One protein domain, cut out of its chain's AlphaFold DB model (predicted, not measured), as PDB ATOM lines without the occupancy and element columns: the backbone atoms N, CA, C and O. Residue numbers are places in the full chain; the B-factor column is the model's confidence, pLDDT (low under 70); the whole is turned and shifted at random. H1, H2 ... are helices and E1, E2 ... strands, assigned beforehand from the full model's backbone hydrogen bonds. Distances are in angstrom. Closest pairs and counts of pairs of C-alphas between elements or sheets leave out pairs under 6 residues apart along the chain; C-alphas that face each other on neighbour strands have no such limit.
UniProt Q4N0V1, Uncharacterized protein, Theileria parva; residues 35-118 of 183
ATOM      1  N   LEU A  35      30.250  -2.861  50.787       87.75
ATOM      2  CA  LEU A  35      31.552  -2.652  50.152       87.75
ATOM      3  C   LEU A  35      32.374  -3.951  50.079       87.75
ATOM      4  O   LEU A  35      32.395  -4.739  51.031       87.75
ATOM      5  N   ILE A  36      33.075  -4.150  48.961       89.50
ATOM      6  CA  ILE A  36      33.910  -5.319  48.667       89.50
ATOM      7  C   ILE A  36      35.337  -4.903  48.311       89.50
ATOM      8  O   ILE A  36      35.572  -3.994  47.512       89.50
ATOM      9  N   LYS A  37      36.295  -5.677  48.837       93.00
ATOM     10  CA  LYS A  37      37.687  -5.701  48.378       93.00
ATOM     11  C   LYS A  37      37.857  -6.834  47.363       93.00
ATOM     12  O   LYS A  37      37.782  -8.001  47.741       93.00
ATOM     13  N   LEU A  38      38.071  -6.495  46.097       89.75
ATOM     14  CA  LEU A  38      38.297  -7.453  45.017       89.75
ATOM     15  C   LEU A  38      39.789  -7.779  44.900       89.75
ATOM     16  O   LEU A  38      40.610  -6.870  44.866       89.75
ATOM     17  N   ASN A  39      40.150  -9.057  44.779       87.94
ATOM     18  CA  ASN A  39      41.486  -9.465  44.343       87.94
ATOM     19  C   ASN A  39      41.392 -10.052  42.930       87.94
ATOM     20  O   ASN A  39      40.773 -11.097  42.752       87.94
ATOM     21  N   ILE A  40      42.006  -9.412  41.935       84.19
ATOM     22  CA  ILE A  40      41.904  -9.830  40.527       84.19
ATOM     23  C   ILE A  40      42.710 -11.093  40.200       84.19
ATOM     24  O   ILE A  40      42.549 -11.646  39.114       84.19
ATOM     25  N   ASP A  41      43.539 -11.572  41.132       79.12
ATOM     26  CA  ASP A  41      44.153 -12.901  41.035       79.12
ATOM     27  C   ASP A  41      43.189 -14.000  41.522       79.12
ATOM     28  O   ASP A  41      43.424 -15.188  41.292       79.12
ATOM     29  N   SER A  42      42.083 -13.631  42.186       70.31
ATOM     30  CA  SER A  42      41.026 -14.574  42.558       70.31
ATOM     31  C   SER A  42      40.133 -14.858  41.350       70.31
ATOM     32  O   SER A  42      39.126 -14.206  41.119       70.31
ATOM     33  N   GLN A  43      40.498 -15.870  40.570       76.56
ATOM     34  CA  GLN A  43      39.769 -16.299  39.366       76.56
ATOM     35  C   GLN A  43      38.497 -17.105  39.710       76.56
ATOM     36  O   GLN A  43      38.259 -18.188  39.176       76.56
ATOM     37  N   LYS A  44      37.717 -16.640  40.696       72.19
ATOM     38  CA  LYS A  44      36.520 -17.315  41.219       72.19
ATOM     39  C   LYS A  44      35.437 -16.301  41.577       72.19
ATOM     40  O   LYS A  44      35.716 -15.285  42.210       72.19
ATOM     41  N   SER A  45      34.197 -16.617  41.214       70.81
ATOM     42  CA  SER A  45      33.008 -15.864  41.634       70.81
ATOM     43  C   SER A  45      32.743 -16.027  43.133       70.81
ATOM     44  O   SER A  45      33.131 -17.026  43.743       70.81
ATOM     45  N   THR A  46      32.042 -15.058  43.719       75.75
ATOM     46  CA  THR A  46      31.642 -15.050  45.133       75.75
ATOM     47  C   THR A  46      30.188 -14.599  45.280       75.75
ATOM     48  O   THR A  46      29.549 -14.196  44.309       75.75
ATOM     49  N   ASP A  47      29.667 -14.585  46.507       75.25
ATOM     50  CA  ASP A  47      28.344 -14.013  46.795       75.25
ATOM     51  C   ASP A  47      28.255 -12.510  46.505       75.25
ATOM     52  O   ASP A  47      27.153 -11.976  46.391       75.25
ATOM     53  N   GLY A  48      29.398 -11.829  46.390       71.25
ATOM     54  CA  GLY A  48      29.474 -10.389  46.190       71.25
ATOM     55  C   GLY A  48      29.783  -9.940  44.762       71.25
ATOM     56  O   GLY A  48      29.550  -8.780  44.427       71.25
ATOM     57  N   TYR A  49      30.309 -10.823  43.913       76.62
ATOM     58  CA  TYR A  49      30.657 -10.499  42.529       76.62
ATOM     59  C   TYR A  49      30.762 -11.744  41.650       76.62
ATOM     60  O   TYR A  49      31.084 -12.840  42.115       76.62
ATOM     61  N   HIS A  50      30.557 -11.548  40.354       75.94
ATOM     62  CA  HIS A  50      30.834 -12.536  39.318       75.94
ATOM     63  C   HIS A  50      32.256 -12.366  38.789       75.94
ATOM     64  O   HIS A  50      32.723 -11.241  38.636       75.94
ATOM     65  N   CYS A  51      32.935 -13.479  38.523       73.38
ATOM     66  CA  CYS A  51      34.210 -13.543  37.817       73.38
ATOM     67  C   CYS A  51      33.965 -14.212  36.465       73.38
ATOM     68  O   CYS A  51      33.604 -15.387  36.411       73.38
ATOM     69  N   ILE A  52      34.159 -13.463  35.387       71.50
ATOM     70  CA  ILE A  52      33.811 -13.849  34.025       71.50
ATOM     71  C   ILE A  52      35.113 -13.920  33.225       71.50
ATOM     72  O   ILE A  52      35.713 -12.874  32.967       71.50
ATOM     73  N   PRO A  53      35.614 -15.109  32.849       59.00
ATOM     74  CA  PRO A  53      36.649 -15.205  31.830       59.00
ATOM     75  C   PRO A  53      36.161 -14.544  30.543       59.00
ATOM     76  O   PRO A  53      35.060 -14.813  30.063       59.00
ATOM     77  N   LYS A  54      36.993 -13.656  30.010       62.34
ATOM     78  CA  LYS A  54      36.757 -12.962  28.752       62.34
ATOM     79  C   LYS A  54      38.097 -12.835  28.047       62.34
ATOM     80  O   LYS A  54      38.970 -12.089  28.506       62.34
ATOM     81  N   ASN A  55      38.272 -13.566  26.949       63.12
ATOM     82  CA  ASN A  55      39.557 -13.707  26.268       63.12
ATOM     83  C   ASN A  55      40.635 -14.269  27.232       63.12
ATOM     84  O   ASN A  55      40.363 -15.088  28.105       63.12
ATOM     85  N   ALA A  56      41.878 -13.777  27.132       58.19
ATOM     86  CA  ALA A  56      43.005 -14.118  28.014       58.19
ATOM     87  C   ALA A  56      42.999 -13.374  29.376       58.19
ATOM     88  O   ALA A  56      44.061 -13.099  29.947       58.19
ATOM     89  N   ALA A  57      41.831 -12.952  29.866       67.06
ATOM     90  CA  ALA A  57      41.683 -12.200  31.109       67.06
ATOM     91  C   ALA A  57      40.359 -12.520  31.822       67.06
ATOM     92  O   ALA A  57      39.557 -13.327  31.361       67.06
ATOM     93  N   PHE A  58      40.144 -11.869  32.965       73.12
ATOM     94  CA  PHE A  58      38.917 -11.972  33.749       73.12
ATOM     95  C   PHE A  58      38.301 -10.584  33.916       73.12
ATOM     96  O   PHE A  58      39.012  -9.624  34.225       73.12
ATOM     97  N   GLU A  59      36.991 -10.495  33.714       79.25
ATOM     98  CA  GLU A  59      36.158  -9.372  34.132       79.25
ATOM     99  C   GLU A  59      35.464  -9.718  35.453       79.25
ATOM    100  O   GLU A  59      35.025 -10.845  35.679       79.25
ATOM    101  N   TYR A  60      35.353  -8.731  36.330       81.62
ATOM    102  CA  TYR A  60      34.722  -8.848  37.633       81.62
ATOM    103  C   TYR A  60      33.580  -7.859  37.715       81.62
ATOM    104  O   TYR A  60      33.806  -6.670  37.507       81.62
ATOM    105  N   ILE A  61      32.380  -8.337  38.033       80.94
ATOM    106  CA  ILE A  61      31.178  -7.500  38.096       80.94
ATOM    107  C   ILE A  61      30.514  -7.674  39.457       80.94
ATOM    108  O   ILE A  61      30.214  -8.803  39.852       80.94
ATOM    109  N   SER A  62      30.307  -6.586  40.199       78.19
ATOM    110  CA  SER A  62      29.651  -6.654  41.506       78.19
ATOM    111  C   SER A  62      28.187  -7.064  41.381       78.19
ATOM    112  O   SER A  62      27.472  -6.637  40.476       78.19
ATOM    113  N   ARG A  63      27.740  -7.897  42.321       75.38
ATOM    114  CA  ARG A  63      26.346  -8.338  42.426       75.38
ATOM    115  C   ARG A  63      25.453  -7.252  43.014       75.38
ATOM    116  O   ARG A  63      25.935  -6.311  43.650       75.38
ATOM    117  N   SER A  64      24.142  -7.409  42.855       70.88
ATOM    118  CA  SER A  64      23.153  -6.491  43.422       70.88
ATOM    119  C   SER A  64      23.355  -6.305  44.928       70.88
ATOM    120  O   SER A  64      23.464  -7.267  45.693       70.88
ATOM    121  N   GLY A  65      23.399  -5.047  45.372       73.69
ATOM    122  CA  GLY A  65      23.642  -4.698  46.773       73.69
ATOM    123  C   GLY A  65      25.100  -4.834  47.225       73.69
ATOM    124  O   GLY A  65      25.366  -4.702  48.420       73.69
ATOM    125  N   TYR A  66      26.037  -5.049  46.305       81.94
ATOM    126  CA  TYR A  66      27.473  -5.020  46.555       81.94
ATOM    127  C   TYR A  66      28.172  -4.032  45.634       81.94
ATOM    128  O   TYR A  66      27.667  -3.739  44.558       81.94
ATOM    129  N   ILE A  67      29.339  -3.530  46.036       85.19
ATOM    130  CA  ILE A  67      30.142  -2.652  45.183       85.19
ATOM    131  C   ILE A  67      31.623  -2.684  45.570       85.19
ATOM    132  O   ILE A  67      31.954  -2.889  46.741       85.19
ATOM    133  N   PHE A  68      32.533  -2.496  44.615       89.06
ATOM    134  CA  PHE A  68      33.969  -2.500  44.879       89.06
ATOM    135  C   PHE A  68      34.436  -1.150  45.426       89.06
ATOM    136  O   PHE A  68      34.262  -0.104  44.804       89.06
ATOM    137  N   ASN A  69      35.099  -1.185  46.582       90.00
ATOM    138  CA  ASN A  69      35.772  -0.017  47.158       90.00
ATOM    139  C   ASN A  69      37.304  -0.143  47.120       90.00
ATOM    140  O   ASN A  69      38.021   0.808  47.416       90.00
ATOM    141  N   LYS A  70      37.820  -1.331  46.791       91.88
ATOM    142  CA  LYS A  70      39.255  -1.590  46.665       91.88
ATOM    143  C   LYS A  70      39.501  -2.746  45.708       91.88
ATOM    144  O   LYS A  70      38.806  -3.758  45.794       91.88
ATOM    145  N   VAL A  71      40.526  -2.625  44.872       90.75
ATOM    146  CA  VAL A  71      40.983  -3.685  43.972       90.75
ATOM    147  C   VAL A  71      42.463  -3.961  44.215       90.75
ATOM    148  O   VAL A  71      43.292  -3.050  44.276       90.75
ATOM    149  N   LEU A  72      42.792  -5.239  44.377       90.62
ATOM    150  CA  LEU A  72      44.136  -5.743  44.615       90.62
ATOM    151  C   LEU A  72      44.575  -6.670  43.488       90.62
ATOM    152  O   LEU A  72      43.767  -7.432  42.966       90.62
ATOM    153  N   LYS A  73      45.877  -6.668  43.204       85.44
ATOM    154  CA  LYS A  73      46.577  -7.737  42.491       85.44
ATOM    155  C   LYS A  73      47.556  -8.387  43.463       85.44
ATOM    156  O   LYS A  73      48.544  -7.769  43.876       85.44
ATOM    157  N   GLY A  74      47.234  -9.591  43.916       84.75
ATOM    158  CA  GLY A  74      47.949 -10.273  44.983       84.75
ATOM    159  C   GLY A  74      47.854  -9.469  46.276       84.75
ATOM    160  O   GLY A  74      46.779  -9.323  46.853       84.75
ATOM    161  N   LYS A  75      48.988  -8.926  46.731       88.62
ATOM    162  CA  LYS A  75      49.059  -8.041  47.910       88.62
ATOM    163  C   LYS A  75      49.094  -6.550  47.556       88.62
ATOM    164  O   LYS A  75      49.018  -5.718  48.455       88.62
ATOM    165  N   LYS A  76      49.239  -6.196  46.276       90.31
ATOM    166  CA  LYS A  76      49.360  -4.807  45.824       90.31
ATOM    167  C   LYS A  76      47.972  -4.209  45.618       90.31
ATOM    168  O   LYS A  76      47.172  -4.781  44.885       90.31
ATOM    169  N   VAL A  77      47.702  -3.050  46.214       90.94
ATOM    170  CA  VAL A  77      46.518  -2.246  45.878       90.94
ATOM    171  C   VAL A  77      46.765  -1.597  44.520       90.94
ATOM    172  O   VAL A  77      47.782  -0.929  44.337       90.94
ATOM    173  N   ILE A  78      45.871  -1.842  43.565       89.31
ATOM    174  CA  ILE A  78      45.938  -1.243  42.226       89.31
ATOM    175  C   ILE A  78      44.902  -0.135  42.047       89.31
ATOM    176  O   ILE A  78      45.120   0.764  41.248       89.31
ATOM    177  N   TRP A  79      43.821  -0.172  42.830       91.06
ATOM    178  CA  TRP A  79      42.811   0.877  42.874       91.06
ATOM    179  C   TRP A  79      42.110   0.901  44.239       91.06
ATOM    180  O   TRP A  79      41.908  -0.145  44.867       91.06
ATOM    181  N   GLU A  80      41.721   2.086  44.697       89.56
ATOM    182  CA  GLU A  80      40.937   2.300  45.913       89.56
ATOM    183  C   GLU A  80      39.998   3.493  45.717       89.56
ATOM    184  O   GLU A  80      40.401   4.506  45.151       89.56
ATOM    185  N   SER A  81      38.756   3.361  46.184       85.00
ATOM    186  CA  SER A  81      37.718   4.389  46.059       85.00
ATOM    187  C   SER A  81      38.156   5.714  46.680       85.00
ATOM    188  O   SER A  81      38.592   5.734  47.835       85.00
ATOM    189  N   GLN A  82      37.947   6.820  45.967       81.38
ATOM    190  CA  GLN A  82      38.126   8.180  46.479       81.38
ATOM    191  C   GLN A  82      36.838   8.982  46.281       81.38
ATOM    192  O   GLN A  82      36.112   8.747  45.329       81.38
ATOM    193  N   ASN A  83      36.530   9.921  47.181       75.12
ATOM    194  CA  ASN A  83      35.438  10.896  47.006       75.12
ATOM    195  C   ASN A  83      34.067  10.301  46.603       75.12
ATOM    196  O   ASN A  83      33.362  10.873  45.779       75.12
ATOM    197  N   ASN A  84      33.670   9.178  47.214       71.50
ATOM    198  CA  ASN A  84      32.440   8.434  46.898       71.50
ATOM    199  C   ASN A  84      32.380   7.833  45.480       71.50
ATOM    200  O   ASN A  84      31.306   7.442  45.038       71.50
ATOM    201  N   GLU A  85      33.513   7.703  44.789       77.88
ATOM    202  CA  GLU A  85      33.619   6.916  43.564       77.88
ATOM    203  C   GLU A  85      33.841   5.441  43.891       77.88
ATOM    204  O   GLU A  85      34.800   5.062  44.567       77.88
ATOM    205  N   PHE A  86      32.952   4.593  43.392       83.06
ATOM    206  CA  PHE A  86      32.970   3.156  43.613       83.06
ATOM    207  C   PHE A  86      32.998   2.418  42.281       83.06
ATOM    208  O   PHE A  86      32.318   2.806  41.334       83.06
ATOM    209  N   GLY A  87      33.762   1.333  42.212       81.75
ATOM    210  CA  GLY A  87      33.810   0.485  41.028       81.75
ATOM    211  C   GLY A  87      32.725  -0.581  41.088       81.75
ATOM    212  O   GLY A  87      32.543  -1.210  42.126       81.75
ATOM    213  N   TYR A  88      32.046  -0.844  39.976       80.06
ATOM    214  CA  TYR A  88      31.182  -2.028  39.858       80.06
ATOM    215  C   TYR A  88      31.688  -3.035  38.827       80.06
ATOM    216  O   TYR A  88      31.245  -4.184  38.818       80.06
ATOM    217  N   LYS A  89      32.668  -2.633  38.004       83.81
ATOM    218  CA  LYS A  89      33.317  -3.497  37.020       83.81
ATOM    219  C   LYS A  89      34.832  -3.305  36.990       83.81
ATOM    220  O   LYS A  89      35.312  -2.179  36.887       83.81
ATOM    221  N   ALA A  90      35.590  -4.399  37.029       84.56
ATOM    222  CA  ALA A  90      37.057  -4.394  36.973       84.56
ATOM    223  C   ALA A  90      37.604  -5.515  36.071       84.56
ATOM    224  O   ALA A  90      36.906  -6.490  35.807       84.56
ATOM    225  N   GLY A  91      38.857  -5.415  35.617       80.00
ATOM    226  CA  GLY A  91      39.532  -6.490  34.878       80.00
ATOM    227  C   GLY A  91      41.050  -6.421  34.921       80.00
ATOM    228  O   GLY A  91      41.589  -6.240  36.008       80.00
ATOM    229  N   LYS A  92      41.727  -6.636  33.771       68.94
ATOM    230  CA  LYS A  92      43.180  -6.908  33.572       68.94
ATOM    231  C   LYS A  92      44.124  -5.808  34.109       68.94
ATOM    232  O   LYS A  92      44.976  -5.305  33.383       68.94
ATOM    233  N   ASN A  93      44.046  -5.545  35.409       67.81
ATOM    234  CA  ASN A  93      44.721  -4.525  36.213       67.81
ATOM    235  C   ASN A  93      44.046  -3.142  36.298       67.81
ATOM    236  O   ASN A  93      44.740  -2.199  36.664       67.81
ATOM    237  N   ASP A  94      42.749  -3.009  36.013       68.81
ATOM    238  CA  ASP A  94      42.069  -1.706  36.100       68.81
ATOM    239  C   ASP A  94      40.574  -1.826  36.440       68.81
ATOM    240  O   ASP A  94      39.997  -2.917  36.367       68.81
ATOM    241  N   ILE A  95      39.958  -0.704  36.814       70.81
ATOM    242  CA  ILE A  95      38.506  -0.527  36.900       70.81
ATOM    243  C   ILE A  95      38.001   0.011  35.567       70.81
ATOM    244  O   ILE A  95      38.533   0.980  35.041       70.81
ATOM    245  N   PHE A  96      36.949  -0.603  35.033       67.75
ATOM    246  CA  PHE A  96      36.369  -0.181  33.760       67.75
ATOM    247  C   PHE A  96      35.204   0.785  33.939       67.75
ATOM    248  O   PHE A  96      35.017   1.671  33.113       67.75
ATOM    249  N   GLU A  97      34.407   0.611  34.999       71.31
ATOM    250  CA  GLU A  97      33.183   1.385  35.195       71.31
ATOM    251  C   GLU A  97      33.019   1.747  36.681       71.31
ATOM    252  O   GLU A  97      33.104   0.891  37.576       71.31
ATOM    253  N   MET A  98      32.822   3.046  36.926       73.25
ATOM    254  CA  MET A  98      32.702   3.671  38.243       73.25
ATOM    255  C   MET A  98      31.376   4.417  38.364       73.25
ATOM    256  O   MET A  98      30.821   4.895  37.377       73.25
ATOM    257  N   ILE A  99      30.895   4.557  39.593       68.56
ATOM    258  CA  ILE A  99      29.733   5.374  39.938       68.56
ATOM    259  C   ILE A  99      30.041   6.232  41.163       68.56
ATOM    260  O   ILE A  99      30.872   5.864  41.988       68.56
ATOM    261  N   THR A 100      29.330   7.343  41.316       62.03
ATOM    262  CA  THR A 100      29.522   8.308  42.414       62.03
ATOM    263  C   THR A 100      28.442   8.239  43.500       62.03
ATOM    264  O   THR A 100      28.542   8.917  44.522       62.03
ATOM    265  N   ASP A 101      27.400   7.423  43.304       66.31
ATOM    266  CA  ASP A 101      26.310   7.240  44.266       66.31
ATOM    267  C   ASP A 101      26.028   5.748  44.494       66.31
ATOM    268  O   ASP A 101      25.640   5.005  43.601       66.31
ATOM    269  N   ILE A 102      26.206   5.280  45.727       59.38
ATOM    270  CA  ILE A 102      25.936   3.882  46.088       59.38
ATOM    271  C   ILE A 102      24.447   3.539  45.943       59.38
ATOM    272  O   ILE A 102      24.114   2.389  45.640       59.38
ATOM    273  N   LYS A 103      23.551   4.508  46.179       62.12
ATOM    274  CA  LYS A 103      22.103   4.290  46.072       62.12
ATOM    275  C   LYS A 103      21.703   4.029  44.627       62.12
ATOM    276  O   LYS A 103      20.889   3.143  44.383       62.12
ATOM    277  N   THR A 104      22.347   4.704  43.673       55.59
ATOM    278  CA  THR A 104      22.118   4.412  42.258       55.59
ATOM    279  C   THR A 104      22.583   3.004  41.906       55.59
ATOM    280  O   THR A 104      21.880   2.365  41.149       55.59
ATOM    281  N   HIS A 105      23.635   2.431  42.510       53.09
ATOM    282  CA  HIS A 105      23.979   1.009  42.285       53.09
ATOM    283  C   HIS A 105      22.924   0.020  42.775       53.09
ATOM    284  O   HIS A 105      22.692  -1.000  42.137       53.09
ATOM    285  N   SER A 106      22.332   0.268  43.949       53.31
ATOM    286  CA  SER A 106      21.288  -0.618  44.476       53.31
ATOM    287  C   SER A 106      20.010  -0.573  43.640       53.31
ATOM    288  O   SER A 106      19.262  -1.549  43.648       53.31
ATOM    289  N   ASP A 107      19.793   0.539  42.933       52.28
ATOM    290  CA  ASP A 107      18.653   0.771  42.042       52.28
ATOM    291  C   ASP A 107      18.977   0.474  40.561       52.28
ATOM    292  O   ASP A 107      18.067   0.278  39.752       52.28
ATOM    293  N   LEU A 108      20.262   0.437  40.190       51.97
ATOM    294  CA  LEU A 108      20.748   0.036  38.877       51.97
ATOM    295  C   LEU A 108      20.487  -1.458  38.718       51.97
ATOM    296  O   LEU A 108      20.823  -2.259  39.592       51.97
ATOM    297  N   LYS A 109      19.922  -1.832  37.564       50.16
ATOM    298  CA  LYS A 109      19.921  -3.221  37.113       50.16
ATOM    299  C   LYS A 109      21.367  -3.692  37.047       50.16
ATOM    300  O   LYS A 109      22.085  -3.385  36.102       50.16
ATOM    301  N   THR A 110      21.811  -4.381  38.086       48.84
ATOM    302  CA  THR A 110      23.125  -5.022  38.085       48.84
ATOM    303  C   THR A 110      23.096  -6.217  37.137       48.84
ATOM    304  O   THR A 110      22.025  -6.663  36.726       48.84
ATOM    305  N   PHE A 111      24.264  -6.771  36.823       44.72
ATOM    306  CA  PHE A 111      24.412  -7.977  36.000       44.72
ATOM    307  C   PHE A 111      23.437  -9.101  36.414       44.72
ATOM    308  O   PHE A 111      22.946  -9.817  35.555       44.72
ATOM    309  N   ASP A 112      23.074  -9.199  37.702       46.41
ATOM    310  CA  ASP A 112      22.067 -10.140  38.223       46.41
ATOM    311  C   ASP A 112      20.662  -9.971  37.614       46.41
ATOM    312  O   ASP A 112      19.973 -10.965  37.396       46.41
ATOM    313  N   ASP A 113      20.228  -8.745  37.314       45.78
ATOM    314  CA  ASP A 113      18.926  -8.471  36.690       45.78
ATOM    315  C   ASP A 113      18.960  -8.728  35.177       45.78
ATOM    316  O   ASP A 113      17.959  -9.146  34.594       45.78
ATOM    317  N   GLU A 114      20.120  -8.523  34.544       39.41
ATOM    318  CA  GLU A 114      20.370  -8.840  33.132       39.41
ATOM    319  C   GLU A 114      20.416 -10.366  32.915       39.41
ATOM    320  O   GLU A 114      19.748 -10.902  32.028       39.41
ATOM    321  N   ILE A 115      21.079 -11.070  33.834       42.44
ATOM    322  CA  ILE A 115      21.131 -12.528  33.986       42.44
ATOM    323  C   ILE A 115      19.766 -13.132  34.340       42.44
ATOM    324  O   ILE A 115      19.397 -14.188  33.832       42.44
ATOM    325  N   SER A 116      18.996 -12.508  35.236       41.66
ATOM    326  CA  SER A 116      17.690 -13.048  35.638       41.66
ATOM    327  C   SER A 116      16.693 -13.039  34.477       41.66
ATOM    328  O   SER A 116      15.736 -13.814  34.504       41.66
ATOM    329  N   SER A 117      16.894 -12.170  33.481       39.62
ATOM    330  CA  SER A 117      16.092 -12.130  32.253       39.62
ATOM    331  C   SER A 117      16.684 -12.915  31.078       39.62
ATOM    332  O   SER A 117      15.944 -13.234  30.153       39.62
ATOM    333  N   ASN A 118      17.971 -13.271  31.124       37.72
ATOM    334  CA  ASN A 118      18.659 -14.068  30.109       37.72
ATOM    335  C   ASN A 118      19.421 -15.210  30.786       37.72
ATOM    336  O   ASN A 118      20.475 -15.011  31.382       37.72
TER     337      ASN A 118
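Overview. This is residues 35 to 118 of the 183 residues of an uncharacterized protein of Theileria parva (UniProt Q4N0V1). Two small sheets lie partly face to face as a sandwich, with E4 of one sheet close over E6 of the other, and two short helices, H1 and H2, sit at one side of it, where they only graze the sheets. The chain changes from one sheet to the other at the links E1 to E2, E3 to E4 and E5 to E6. The printed part has 84 residues, with seven named strands and then two named helices along the chain; one sheet runs E2, E3, E6, E7, antiparallel throughout, and the other runs E1, E4, E5, mixed. The class is mixed, helices and strands, and the whole is compact, with a radius of gyration of the C-alphas of 12.1 A and spans of 32 by 32 by 19 A.

Along the chain. Begin with the larger sheet: find C-alpha 49 at (30.657, -10.499, 42.529), where E2, residues 49 to 54, sets out on its 15.3 A. E3 is residues 57 to 62, 16.8 A; E6 is residues 86 to 90, 10.9 A; E7 is residues 95 to 99, 11.0 A. In the other sheet, E1, residues 35 to 39, begins at C-alpha 35 (31.552, -2.652, 50.152) and runs 13.4 A. E4, residues 66 to 73, spans 19.7 A and bends by 66 degrees at residue 69, and E5, residues 76 to 80, spans 11.0 A. H1, residues 102 to 107, is 8.9 A long, and H2, residues 111 to 117, is 10.0 A long and ends at C-alpha 117 (16.092, -12.130, 32.253).

Arrangement. In the larger sheet, look first at the hairpin E2 and E3, where N 50 and O 61 are 2.8 A apart. Inner strands E3 and E6 are antiparallel, with N 60 and O 90 at 2.8 A, and the hairpin E6 and E7 has N 86 and O 99 at 2.8 A. In the other sheet, E1 and E4 are parallel, with N 36 and O 67 at 2.8 A, and E4 and E5 form a hairpin, with N 71 and O 79 at 2.8 A. These sheets form a sandwich, two sheets face to face, the facing parts 8.7 A centre to centre and the strands of the one at 34 degrees to those of the other. Between the sheets, the closest C-alphas of E4 and E6 are those of Phe 68 and Gly 87, 4.9 A apart, while E1 and E6 are near each other, with 8 pairs of C-alphas within 10 A. E1 and E7 are apart. H1 only grazes both sheets; its closest C-alphas to E6 are those of Ile 102 and Phe 86, 7.5 A apart. H2 only grazes the larger sheet, where the closest C-alphas of H2 and E3 are those of Phe 111 and Ile 61, 7.1 A apart. H1 and H2 are apart, and in both helices every O i to N i+4 pair is within hydrogen-bond range.

Size, cuts and confidence. Look for the two C-alphas farthest apart at Lys 75 and Ser 117, 36.7 A. The printed part has no cut and no long link; E1 to E2, with 9 residues between them, is short and the others are tight. Mean pLDDT of the printed part is 72.2, and residues 53 to 57, 92 to 94, 96 and 99 to 118 are under 70 in this model.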